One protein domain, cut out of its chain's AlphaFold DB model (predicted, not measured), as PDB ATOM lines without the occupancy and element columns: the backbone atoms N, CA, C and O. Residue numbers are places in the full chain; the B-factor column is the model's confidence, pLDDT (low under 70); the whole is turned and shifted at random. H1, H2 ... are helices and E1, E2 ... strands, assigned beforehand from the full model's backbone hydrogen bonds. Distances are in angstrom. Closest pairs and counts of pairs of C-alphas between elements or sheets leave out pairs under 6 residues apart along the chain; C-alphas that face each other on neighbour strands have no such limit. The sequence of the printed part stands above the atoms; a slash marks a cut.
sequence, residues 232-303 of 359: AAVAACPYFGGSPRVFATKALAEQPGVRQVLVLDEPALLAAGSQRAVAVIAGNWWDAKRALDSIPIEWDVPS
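What this domain is: This is residues 232 to 303 of the 359 residues of a protein of Kaistia hirudinis (UniProt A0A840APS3). A three-stranded antiparallel sheet, in the order E1, E4, E3, forms a wall with one face covered: H3 crosses it slantwise near one end, the short H1 is over E3, and the small antiparallel sheet E2 E5 is partly face to face with it, its plane well tilted. The opposite face is bare, and H2 is in the turn between E3 and E4, off the sheet. The printed part has 72 residues, with three named helices and five named strands in the order E1, E2, H1, E3, H2, E4, H3, E5; the class is mixed, helices and strands. The whole is compact, with a radius of gyration of the C-alphas of 12.1 A, yet elongated in outline, spanning 37 by 22 by 16 A.

How they stand to each other: E1, residues 232 to 236, is an edge strand and the antiparallel neighbour of E4, residues 277 to 282, with N 235 and O 278 2.8 A apart, within hydrogen-bond range. On the other side of E4 is E3, residues 258 to 264, also antiparallel, with N 262 and O 279 2.8 A apart. E2, residues 243 to 246, and E5, residues 297 to 300, are antiparallel at 142 degrees, with N 245 and O 298 2.7 A apart. These two sheets make a sandwich, two sheets face to face, with their best planes 43 degrees apart; the closest C-alphas of E2 and E4 are those of Pro 244 and Ala 277, 6.3 A apart. E4 and E5 are only just apart, their closest C-alphas at 8.1 A. H3, residues 285 to 294, on one face of the sheet E1 E4 E3, makes two layers with it, helix over sheet. Its height over the sheet is 6.6 A; it is over E4 and only just over E1, where 3 of its C-alphas fall, and runs slantwise to the strands, at 34 degrees to E4 on the local plane. The closest C-alphas of H3 and E4 are those of Ala 288 and Ala 282, 4.9 A apart. H1, residues 249 to 253, is on the same face, over E3, at a height over the sheet of 7.1 A. H2, residues 267 to 271, is not on that sheet. In H1, H2 and H3 every O i to N i+4 pair is within hydrogen-bond range.

Where its parts are: E1 begins at C-alpha 232, (-44.299, -4.541, -22.207). E3 is 17.0 A long from first to last C-alpha, E4 16.5 A and H3 14.4 A. H3 begins at C-alpha 285, (-44.558, -4.689, -28.616), and E5 ends at C-alpha 300, (-32.844, 10.687, -10.136).

The domain as a whole: The two C-alphas farthest apart are those of Gly 283 and Ser 303, at 38.2 A. The printed part has no cut and no long link. The mean pLDDT of the printed part is 84.5, and residues 247 to 253 are under 70.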
ATOM      1  N   ALA A 232     -44.937  -5.629 -22.928       94.31
ATOM      2  CA  ALA A 232     -44.299  -4.541 -22.207       94.31
ATOM      3  C   ALA A 232     -42.987  -4.132 -22.890       94.31
ATOM      4  O   ALA A 232     -42.137  -4.974 -23.189       94.31
ATOM      5  N   ALA A 233     -42.802  -2.832 -23.101       94.75
ATOM      6  CA  ALA A 233     -41.496  -2.239 -23.356       94.75
ATOM      7  C   ALA A 233     -41.009  -1.589 -22.058       94.75
ATOM      8  O   ALA A 233     -41.770  -0.870 -21.411       94.75
ATOM      9  N   VAL A 234     -39.753  -1.831 -21.677       93.88
ATOM     10  CA  VAL A 234     -39.202  -1.391 -20.388       93.88
ATOM     11  C   VAL A 234     -37.975  -0.509 -20.608       93.88
ATOM     12  O   VAL A 234     -37.041  -0.898 -21.307       93.88
ATOM     13  N   ALA A 235     -37.964   0.667 -19.983       92.81
ATOM     14  CA  ALA A 235     -36.781   1.501 -19.814       92.81
ATOM     15  C   ALA A 235     -36.296   1.360 -18.368       92.81
ATOM     16  O   ALA A 235     -36.892   1.923 -17.452       92.81
ATOM     17  N   ALA A 236     -35.232   0.586 -18.161       91.44
ATOM     18  CA  ALA A 236     -34.577   0.473 -16.863       91.44
ATOM     19  C   ALA A 236     -33.689   1.696 -16.592       91.44
ATOM     20  O   ALA A 236     -33.068   2.237 -17.512       91.44
ATOM     21  N   CYS A 237     -33.611   2.121 -15.328       89.81
ATOM     22  CA  CYS A 237     -32.737   3.207 -14.915       89.81
ATOM     23  C   CYS A 237     -31.287   2.846 -15.258       89.81
ATOM     24  O   CYS A 237     -30.800   1.819 -14.793       89.81
ATOM     25  N   PRO A 238     -30.550   3.675 -16.015       87.88
ATOM     26  CA  PRO A 238     -29.168   3.364 -16.371       87.88
ATOM     27  C   PRO A 238     -28.203   3.458 -15.176       87.88
ATOM     28  O   PRO A 238     -27.047   3.053 -15.292       87.88
ATOM     29  N   TYR A 239     -28.656   3.985 -14.033       86.25
ATOM     30  CA  TYR A 239     -27.872   4.146 -12.813       86.25
ATOM     31  C   TYR A 239     -28.368   3.177 -11.743       86.25
ATOM     32  O   TYR A 239     -29.541   3.183 -11.375       86.25
ATOM     33  N   PHE A 240     -27.475   2.336 -11.223       82.38
ATOM     34  CA  PHE A 240     -27.810   1.463 -10.100       82.38
ATOM     35  C   PHE A 240     -28.233   2.305  -8.886       82.38
ATOM     36  O   PHE A 240     -27.602   3.316  -8.593       82.38
ATOM     37  N   GLY A 241     -29.319   1.929  -8.212       80.50
ATOM     38  CA  GLY A 241     -29.888   2.712  -7.104       80.50
ATOM     39  C   GLY A 241     -30.679   3.963  -7.514       80.50
ATOM     40  O   GLY A 241     -31.338   4.553  -6.661       80.50
ATOM     41  N   GLY A 242     -30.654   4.360  -8.791       87.00
ATOM     42  CA  GLY A 242     -31.439   5.488  -9.295       87.00
ATOM     43  C   GLY A 242     -32.929   5.190  -9.410       87.00
ATOM     44  O   GLY A 242     -33.338   4.029  -9.424       87.00
ATOM     45  N   SER A 243     -33.739   6.245  -9.484       86.62
ATOM     46  CA  SER A 243     -35.197   6.160  -9.627       86.62
ATOM     47  C   SER A 243     -35.708   6.955 -10.830       86.62
ATOM     48  O   SER A 243     -35.115   7.967 -11.212       86.62
ATOM     49  N   PRO A 244     -36.791   6.501 -11.481       87.62
ATOM     50  CA  PRO A 244     -37.451   7.269 -12.526       87.62
ATOM     51  C   PRO A 244     -38.169   8.489 -11.941       87.62
ATOM     52  O   PRO A 244     -38.988   8.376 -11.033       87.62
ATOM     53  N   ARG A 245     -37.940   9.652 -12.540       83.31
ATOM     54  CA  ARG A 245     -38.769  10.845 -12.398       83.31
ATOM     55  C   ARG A 245     -39.531  11.027 -13.706       83.31
ATOM     56  O   ARG A 245     -38.988  11.496 -14.705       83.31
ATOM     57  N   VAL A 246     -40.783  10.582 -13.709       72.00
ATOM     58  CA  VAL A 246     -41.634  10.617 -14.903       72.00
ATOM     59  C   VAL A 246     -42.583  11.797 -14.824       72.00
ATOM     60  O   VAL A 246     -43.313  11.951 -13.846       72.00
ATOM     61  N   PHE A 247     -42.617  12.595 -15.884       61.25
ATOM     62  CA  PHE A 247     -43.583  13.675 -16.031       61.25
ATOM     63  C   PHE A 247     -44.778  13.172 -16.859       61.25
ATOM     64  O   PHE A 247     -44.602  12.585 -17.923       61.25
ATOM     65  N   ALA A 248     -45.999  13.390 -16.359       60.97
ATOM     66  CA  ALA A 248     -47.266  13.195 -17.081       60.97
ATOM     67  C   ALA A 248     -47.621  11.759 -17.553       60.97
ATOM     68  O   ALA A 248     -48.062  11.558 -18.683       60.97
ATOM     69  N   THR A 249     -47.556  10.757 -16.669       64.94
ATOM     70  CA  THR A 249     -47.955   9.361 -16.979       64.94
ATOM     71  C   THR A 249     -49.403   9.194 -17.465       64.94
ATOM     72  O   THR A 249     -49.662   8.301 -18.267       64.94
ATOM     73  N   LYS A 250     -50.346  10.049 -17.029       65.69
ATOM     74  CA  LYS A 250     -51.764   9.975 -17.442       65.69
ATOM     75  C   LYS A 250     -51.980  10.290 -18.927       65.69
ATOM     76  O   LYS A 250     -52.589   9.483 -19.612       65.69
ATOM     77  N   ALA A 251     -51.432  11.393 -19.437       64.19
ATOM     78  CA  ALA A 251     -51.566  11.763 -20.854       64.19
ATOM     79  C   ALA A 251     -50.869  10.754 -21.789       64.19
ATOM     80  O   ALA A 251     -51.278  10.543 -22.924       64.19
ATOM     81  N   LEU A 252     -49.819  10.094 -21.293       67.69
ATOM     82  CA  LEU A 252     -49.085   9.062 -22.027       67.69
ATOM     83  C   LEU A 252     -49.843   7.728 -22.090       67.69
ATOM     84  O   LEU A 252     -49.677   6.980 -23.049       67.69
ATOM     85  N   ALA A 253     -50.697   7.445 -21.100       69.12
ATOM     86  CA  ALA A 253     -51.576   6.278 -21.105       69.12
ATOM     87  C   ALA A 253     -52.737   6.404 -22.110       69.12
ATOM     88  O   ALA A 253     -53.324   5.392 -22.475       69.12
ATOM     89  N   GLU A 254     -53.042   7.617 -22.578       76.50
ATOM     90  CA  GLU A 254     -54.105   7.895 -23.556       76.50
ATOM     91  C   GLU A 254     -53.630   7.779 -25.017       76.50
ATOM     92  O   GLU A 254     -54.422   7.959 -25.945       76.50
ATOM     93  N   GLN A 255     -52.351   7.459 -25.259       76.19
ATOM     94  CA  GLN A 255     -51.857   7.231 -26.617       76.19
ATOM     95  C   GLN A 255     -52.541   6.009 -27.267       76.19
ATOM     96  O   GLN A 255     -52.707   4.974 -26.614       76.19
ATOM     97  N   PRO A 256     -52.884   6.066 -28.569       80.38
ATOM     98  CA  PRO A 256     -53.500   4.939 -29.265       80.38
ATOM     99  C   PRO A 256     -52.674   3.651 -29.138       80.38
ATOM    100  O   PRO A 256     -51.482   3.632 -29.433       80.38
ATOM    101  N   GLY A 257     -53.319   2.565 -28.708       85.69
ATOM    102  CA  GLY A 257     -52.693   1.247 -28.553       85.69
ATOM    103  C   GLY A 257     -51.982   1.018 -27.212       85.69
ATOM    104  O   GLY A 257     -51.751  -0.140 -26.849       85.69
ATOM    105  N   VAL A 258     -51.705   2.077 -26.442       90.62
ATOM    106  CA  VAL A 258     -51.207   1.966 -25.066       90.62
ATOM    107  C   VAL A 258     -52.355   1.561 -24.152       90.62
ATOM    108  O   VAL A 258     -53.452   2.105 -24.213       90.62
ATOM    109  N   ARG A 259     -52.104   0.568 -23.300       90.56
ATOM    110  CA  ARG A 259     -53.045   0.145 -22.257       90.56
ATOM    111  C   ARG A 259     -52.691   0.740 -20.907       90.56
ATOM    112  O   ARG A 259     -53.581   1.088 -20.142       90.56
ATOM    113  N   GLN A 260     -51.398   0.799 -20.591       91.00
ATOM    114  CA  GLN A 260     -50.940   1.247 -19.282       91.00
ATOM    115  C   GLN A 260     -49.486   1.711 -19.324       91.00
ATOM    116  O   GLN A 260     -48.661   1.138 -20.035       91.00
ATOM    117  N   VAL A 261     -49.164   2.708 -18.502       90.31
ATOM    118  CA  VAL A 261     -47.789   3.097 -18.172       90.31
ATOM    119  C   VAL A 261     -47.571   2.823 -16.687       90.31
ATOM    120  O   VAL A 261     -48.347   3.282 -15.850       90.31
ATOM    121  N   LEU A 262     -46.533   2.057 -16.361       90.31
ATOM    122  CA  LEU A 262     -46.151   1.681 -15.005       90.31
ATOM    123  C   LEU A 262     -44.810   2.308 -14.646       90.31
ATOM    124  O   LEU A 262     -43.832   2.180 -15.383       90.31
ATOM    125  N   VAL A 263     -44.758   2.941 -13.479       89.81
ATOM    126  CA  VAL A 263     -43.510   3.385 -12.860       89.81
ATOM    127  C   VAL A 263     -43.123   2.341 -11.819       89.81
ATOM    128  O   VAL A 263     -43.841   2.127 -10.848       89.81
ATOM    129  N   LEU A 264     -42.013   1.653 -12.058       88.94
ATOM    130  CA  LEU A 264     -41.476   0.580 -11.227       88.94
ATOM    131  C   LEU A 264     -40.381   1.160 -10.320       88.94
ATOM    132  O   LEU A 264     -39.195   1.026 -10.619       88.94
ATOM    133  N   ASP A 265     -40.775   1.852  -9.246       87.12
ATOM    134  CA  ASP A 265     -39.859   2.552  -8.317       87.12
ATOM    135  C   ASP A 265     -39.709   1.860  -6.942       87.12
ATOM    136  O   ASP A 265     -39.049   2.350  -6.018       87.12
ATOM    137  N   GLU A 266     -40.286   0.669  -6.802       84.75
ATOM    138  CA  GLU A 266     -40.317  -0.052  -5.531       84.75
ATOM    139  C   GLU A 266     -38.902  -0.376  -5.009       84.75
ATOM    140  O   GLU A 266     -38.095  -0.963  -5.742       84.75
ATOM    141  N   PRO A 267     -38.577  -0.068  -3.735       77.62
ATOM    142  CA  PRO A 267     -37.271  -0.379  -3.144       77.62
ATOM    143  C   PRO A 267     -36.901  -1.869  -3.210       77.62
ATOM    144  O   PRO A 267     -35.725  -2.216  -3.332       77.62
ATOM    145  N   ALA A 268     -37.903  -2.754  -3.183       80.38
ATOM    146  CA  ALA A 268     -37.718  -4.200  -3.281       80.38
ATOM    147  C   ALA A 268     -37.046  -4.641  -4.596       80.38
ATOM    148  O   ALA A 268     -36.358  -5.660  -4.613       80.38
ATOM    149  N   LEU A 269     -37.179  -3.864  -5.682       75.19
ATOM    150  CA  LEU A 269     -36.520  -4.167  -6.957       75.19
ATOM    151  C   LEU A 269     -34.996  -4.140  -6.814       75.19
ATOM    152  O   LEU A 269     -34.324  -5.056  -7.279       75.19
ATOM    153  N   LEU A 270     -34.456  -3.146  -6.103       73.38
ATOM    154  CA  LEU A 270     -33.017  -3.032  -5.851       73.38
ATOM    155  C   LEU A 270     -32.508  -4.149  -4.939       73.38
ATOM    156  O   LEU A 270     -31.435  -4.696  -5.190       73.38
ATOM    157  N   ALA A 271     -33.285  -4.528  -3.919       70.44
ATOM    158  CA  ALA A 271     -32.953  -5.651  -3.042       70.44
ATOM    159  C   ALA A 271     -32.888  -6.987  -3.806       70.44
ATOM    160  O   ALA A 271     -32.064  -7.842  -3.491       70.44
ATOM    161  N   ALA A 272     -33.702  -7.135  -4.855       71.38
ATOM    162  CA  ALA A 272     -33.669  -8.264  -5.781       71.38
ATOM    163  C   ALA A 272     -32.606  -8.125  -6.896       71.38
ATOM    164  O   ALA A 272     -32.606  -8.906  -7.846       71.38
ATOM    165  N   GLY A 273     -31.718  -7.124  -6.827       75.69
ATOM    166  CA  GLY A 273     -30.673  -6.880  -7.827       75.69
ATOM    167  C   GLY A 273     -31.173  -6.287  -9.151       75.69
ATOM    168  O   GLY A 273     -30.417  -6.226 -10.119       75.69
ATOM    169  N   SER A 274     -32.428  -5.844  -9.209       80.56
ATOM    170  CA  SER A 274     -33.038  -5.214 -10.382       80.56
ATOM    171  C   SER A 274     -32.957  -3.688 -10.315       80.56
ATOM    172  O   SER A 274     -32.874  -3.084  -9.247       80.56
ATOM    173  N   GLN A 275     -32.993  -3.039 -11.477       84.94
ATOM    174  CA  GLN A 275     -33.063  -1.581 -11.569       84.94
ATOM    175  C   GLN A 275     -34.522  -1.126 -11.578       84.94
ATOM    176  O   GLN A 275     -35.383  -1.769 -12.180       84.94
ATOM    177  N   ARG A 276     -34.789   0.015 -10.940       89.56
ATOM    178  CA  ARG A 276     -36.069   0.718 -11.070       89.56
ATOM    179  C   ARG A 276     -36.278   1.139 -12.520       89.56
ATOM    180  O   ARG A 276     -35.306   1.390 -13.235       89.56
ATOM    181  N   ALA A 277     -37.520   1.194 -12.980       91.44
ATOM    182  CA  ALA A 277     -37.814   1.284 -14.407       91.44
ATOM    183  C   ALA A 277     -39.141   1.987 -14.712       91.44
ATOM    184  O   ALA A 277     -39.974   2.192 -13.836       91.44
ATOM    185  N   VAL A 278     -39.353   2.320 -15.982       91.69
ATOM    186  CA  VAL A 278     -40.667   2.673 -16.536       91.69
ATOM    187  C   VAL A 278     -41.039   1.604 -17.552       91.69
ATOM    188  O   VAL A 278     -40.230   1.273 -18.419       91.69
ATOM    189  N   ALA A 279     -42.245   1.057 -17.453       93.25
ATOM    190  CA  ALA A 279     -42.764   0.067 -18.385       93.25
ATOM    191  C   ALA A 279     -44.025   0.593 -19.075       93.25
ATOM    192  O   ALA A 279     -44.918   1.126 -18.423       93.25
ATOM    193  N   VAL A 280     -44.119   0.419 -20.390       93.12
ATOM    194  CA  VAL A 280     -45.332   0.704 -21.164       93.12
ATOM    195  C   VAL A 280     -45.909  -0.608 -21.664       93.12
ATOM    196  O   VAL A 280     -45.191  -1.401 -22.266       93.12
ATOM    197  N   ILE A 281     -47.198  -0.825 -21.412       94.56
ATOM    198  CA  ILE A 281     -47.943  -2.026 -21.785       94.56
ATOM    199  C   ILE A 281     -48.882  -1.688 -22.943       94.56
ATOM    200  O   ILE A 281     -49.650  -0.729 -22.862       94.56
ATOM    201  N   ALA A 282     -48.862  -2.502 -23.997       94.50
ATOM    202  CA  ALA A 282     -49.707  -2.346 -25.179       94.50
ATOM    203  C   ALA A 282     -50.152  -3.703 -25.750       94.50
ATOM    204  O   ALA A 282     -49.687  -4.764 -25.328       94.50
ATOM    205  N   GLY A 283     -51.064  -3.674 -26.727       91.75
ATOM    206  CA  GLY A 283     -51.528  -4.881 -27.429       91.75
ATOM    207  C   GLY A 283     -50.474  -5.536 -28.331       91.75
ATOM    208  O   GLY A 283     -50.595  -6.708 -28.661       91.75
ATOM    209  N   ASN A 284     -49.426  -4.804 -28.712       91.31
ATOM    210  CA  ASN A 284     -48.256  -5.325 -29.417       91.31
ATOM    211  C   ASN A 284     -46.988  -4.610 -28.924       91.31
ATOM    212  O   ASN A 284     -47.051  -3.510 -28.371       91.31
ATOM    213  N   TRP A 285     -45.823  -5.231 -29.123       93.06
ATOM    214  CA  TRP A 285     -44.558  -4.689 -28.616       93.06
ATOM    215  C   TRP A 285     -44.149  -3.363 -29.280       93.06
ATOM    216  O   TRP A 285     -43.545  -2.513 -28.629       93.06
ATOM    217  N   TRP A 286     -44.484  -3.160 -30.557       93.31
ATOM    218  CA  TRP A 286     -44.083  -1.961 -31.296       93.31
ATOM    219  C   TRP A 286     -44.764  -0.698 -30.764       93.31
ATOM    220  O   TRP A 286     -44.106   0.325 -30.574       93.31
ATOM    221  N   ASP A 287     -46.057  -0.779 -30.455       93.00
ATOM    222  CA  ASP A 287     -46.802   0.320 -29.841       93.00
ATOM    223  C   ASP A 287     -46.272   0.636 -28.444       93.00
ATOM    224  O   ASP A 287     -45.988   1.796 -28.153       93.00
ATOM    225  N   ALA A 288     -46.023  -0.394 -27.625       93.44
ATOM    226  CA  ALA A 288     -45.396  -0.216 -26.317       93.44
ATOM    227  C   ALA A 288     -44.042   0.498 -26.431       93.44
ATOM    228  O   ALA A 288     -43.759   1.428 -25.676       93.44
ATOM    229  N   LYS A 289     -43.205   0.092 -27.394       94.06
ATOM    230  CA  LYS A 289     -41.865   0.653 -27.578       94.06
ATOM    231  C   LYS A 289     -41.891   2.093 -28.080       94.06
ATOM    232  O   LYS A 289     -41.147   2.916 -27.553       94.06
ATOM    233  N   ARG A 290     -42.735   2.409 -29.067       92.00
ATOM    234  CA  ARG A 290     -42.884   3.779 -29.586       92.00
ATOM    235  C   ARG A 290     -43.403   4.729 -28.518       92.00
ATOM    236  O   ARG A 290     -42.860   5.820 -28.364       92.00
ATOM    237  N   ALA A 291     -44.411   4.294 -27.766       91.19
ATOM    238  CA  ALA A 291     -44.941   5.071 -26.662       91.19
ATOM    239  C   ALA A 291     -43.867   5.300 -25.594       91.19
ATOM    240  O   ALA A 291     -43.636   6.450 -25.232       91.19
ATOM    241  N   LEU A 292     -43.141   4.254 -25.176       91.44
ATOM    242  CA  LEU A 292     -42.032   4.368 -24.221       91.44
ATOM    243  C   LEU A 292     -40.959   5.368 -24.678       91.44
ATOM    244  O   LEU A 292     -40.517   6.183 -23.876       91.44
ATOM    245  N   ASP A 293     -40.563   5.336 -25.953       90.94
ATOM    246  CA  ASP A 293     -39.550   6.251 -26.498       90.94
ATOM    247  C   ASP A 293     -40.014   7.715 -26.546       90.94
ATOM    248  O   ASP A 293     -39.180   8.619 -26.571       90.94
ATOM    249  N   SER A 294     -41.328   7.958 -26.555       87.69
ATOM    250  CA  SER A 294     -41.900   9.307 -26.502       87.69
ATOM    251  C   SER A 294     -41.948   9.895 -25.088       87.69
ATOM    252  O   SER A 294     -42.155  11.099 -24.940       87.69
ATOM    253  N   ILE A 295     -41.757   9.070 -24.049       86.12
ATOM    254  CA  ILE A 295     -41.820   9.511 -22.654       86.12
ATOM    255  C   ILE A 295     -40.523  10.251 -22.299       86.12
ATOM    256  O   ILE A 295     -39.446   9.646 -22.331       86.12
ATOM    257  N   PRO A 296     -40.588  11.527 -21.880       85.94
ATOM    258  CA  PRO A 296     -39.440  12.199 -21.289       85.94
ATOM    259  C   PRO A 296     -39.207  11.636 -19.879       85.94
ATOM    260  O   PRO A 296     -39.862  12.032 -18.913       85.94
ATOM    261  N   ILE A 297     -38.295  10.667 -19.766       88.50
ATOM    262  CA  ILE A 297     -37.906  10.069 -18.484       88.50
ATOM    263  C   ILE A 297     -36.656  10.776 -17.969       88.50
ATOM    264  O   ILE A 297     -35.576  10.653 -18.552       88.50
ATOM    265  N   GLU A 298     -36.788  11.472 -16.844       89.38
ATOM    266  CA  GLU A 298     -35.634  11.905 -16.064       89.38
ATOM    267  C   GLU A 298     -35.273  10.826 -15.044       89.38
ATOM    268  O   GLU A 298     -36.131  10.096 -14.551       89.38
ATOM    269  N   TRP A 299     -33.990  10.704 -14.718       89.31
ATOM    270  CA  TRP A 299     -33.513   9.741 -13.729       89.31
ATOM    271  C   TRP A 299     -32.944  10.496 -12.543       89.31
ATOM    272  O   TRP A 299     -32.007  11.284 -12.707       89.31
ATOM    273  N   ASP A 300     -33.486  10.243 -11.357       87.31
ATOM    274  CA  ASP A 300     -32.844  10.687 -10.136       87.31
ATOM    275  C   ASP A 300     -31.688   9.747  -9.808       87.31
ATOM    276  O   ASP A 300     -31.827   8.523  -9.782       87.31
ATOM    277  N   VAL A 301     -30.518  10.340  -9.613       83.69
ATOM    278  CA  VAL A 301     -29.261   9.619  -9.438       83.69
ATOM    279  C   VAL A 301     -28.768   9.889  -8.026       83.69
ATOM    280  O   VAL A 301     -28.570  11.069  -7.702       83.69
ATOM    281  N   PRO A 302     -28.515   8.837  -7.224       77.38
ATOM    282  CA  PRO A 302     -27.904   8.954  -5.911       77.38
ATOM    283  C   PRO A 302     -26.651   9.841  -5.950       77.38
ATOM    284  O   PRO A 302     -25.858   9.810  -6.900       77.38
ATOM    285  N   SER A 303     -26.504  10.708  -4.951       70.50
ATOM    286  CA  SER A 303     -25.479  11.761  -4.922       70.50
ATOM    287  C   SER A 303     -24.044  11.215  -4.927       70.50
ATOM    288  O   SER A 303     -23.149  11.844  -5.492       70.50
TER     289      SER A 303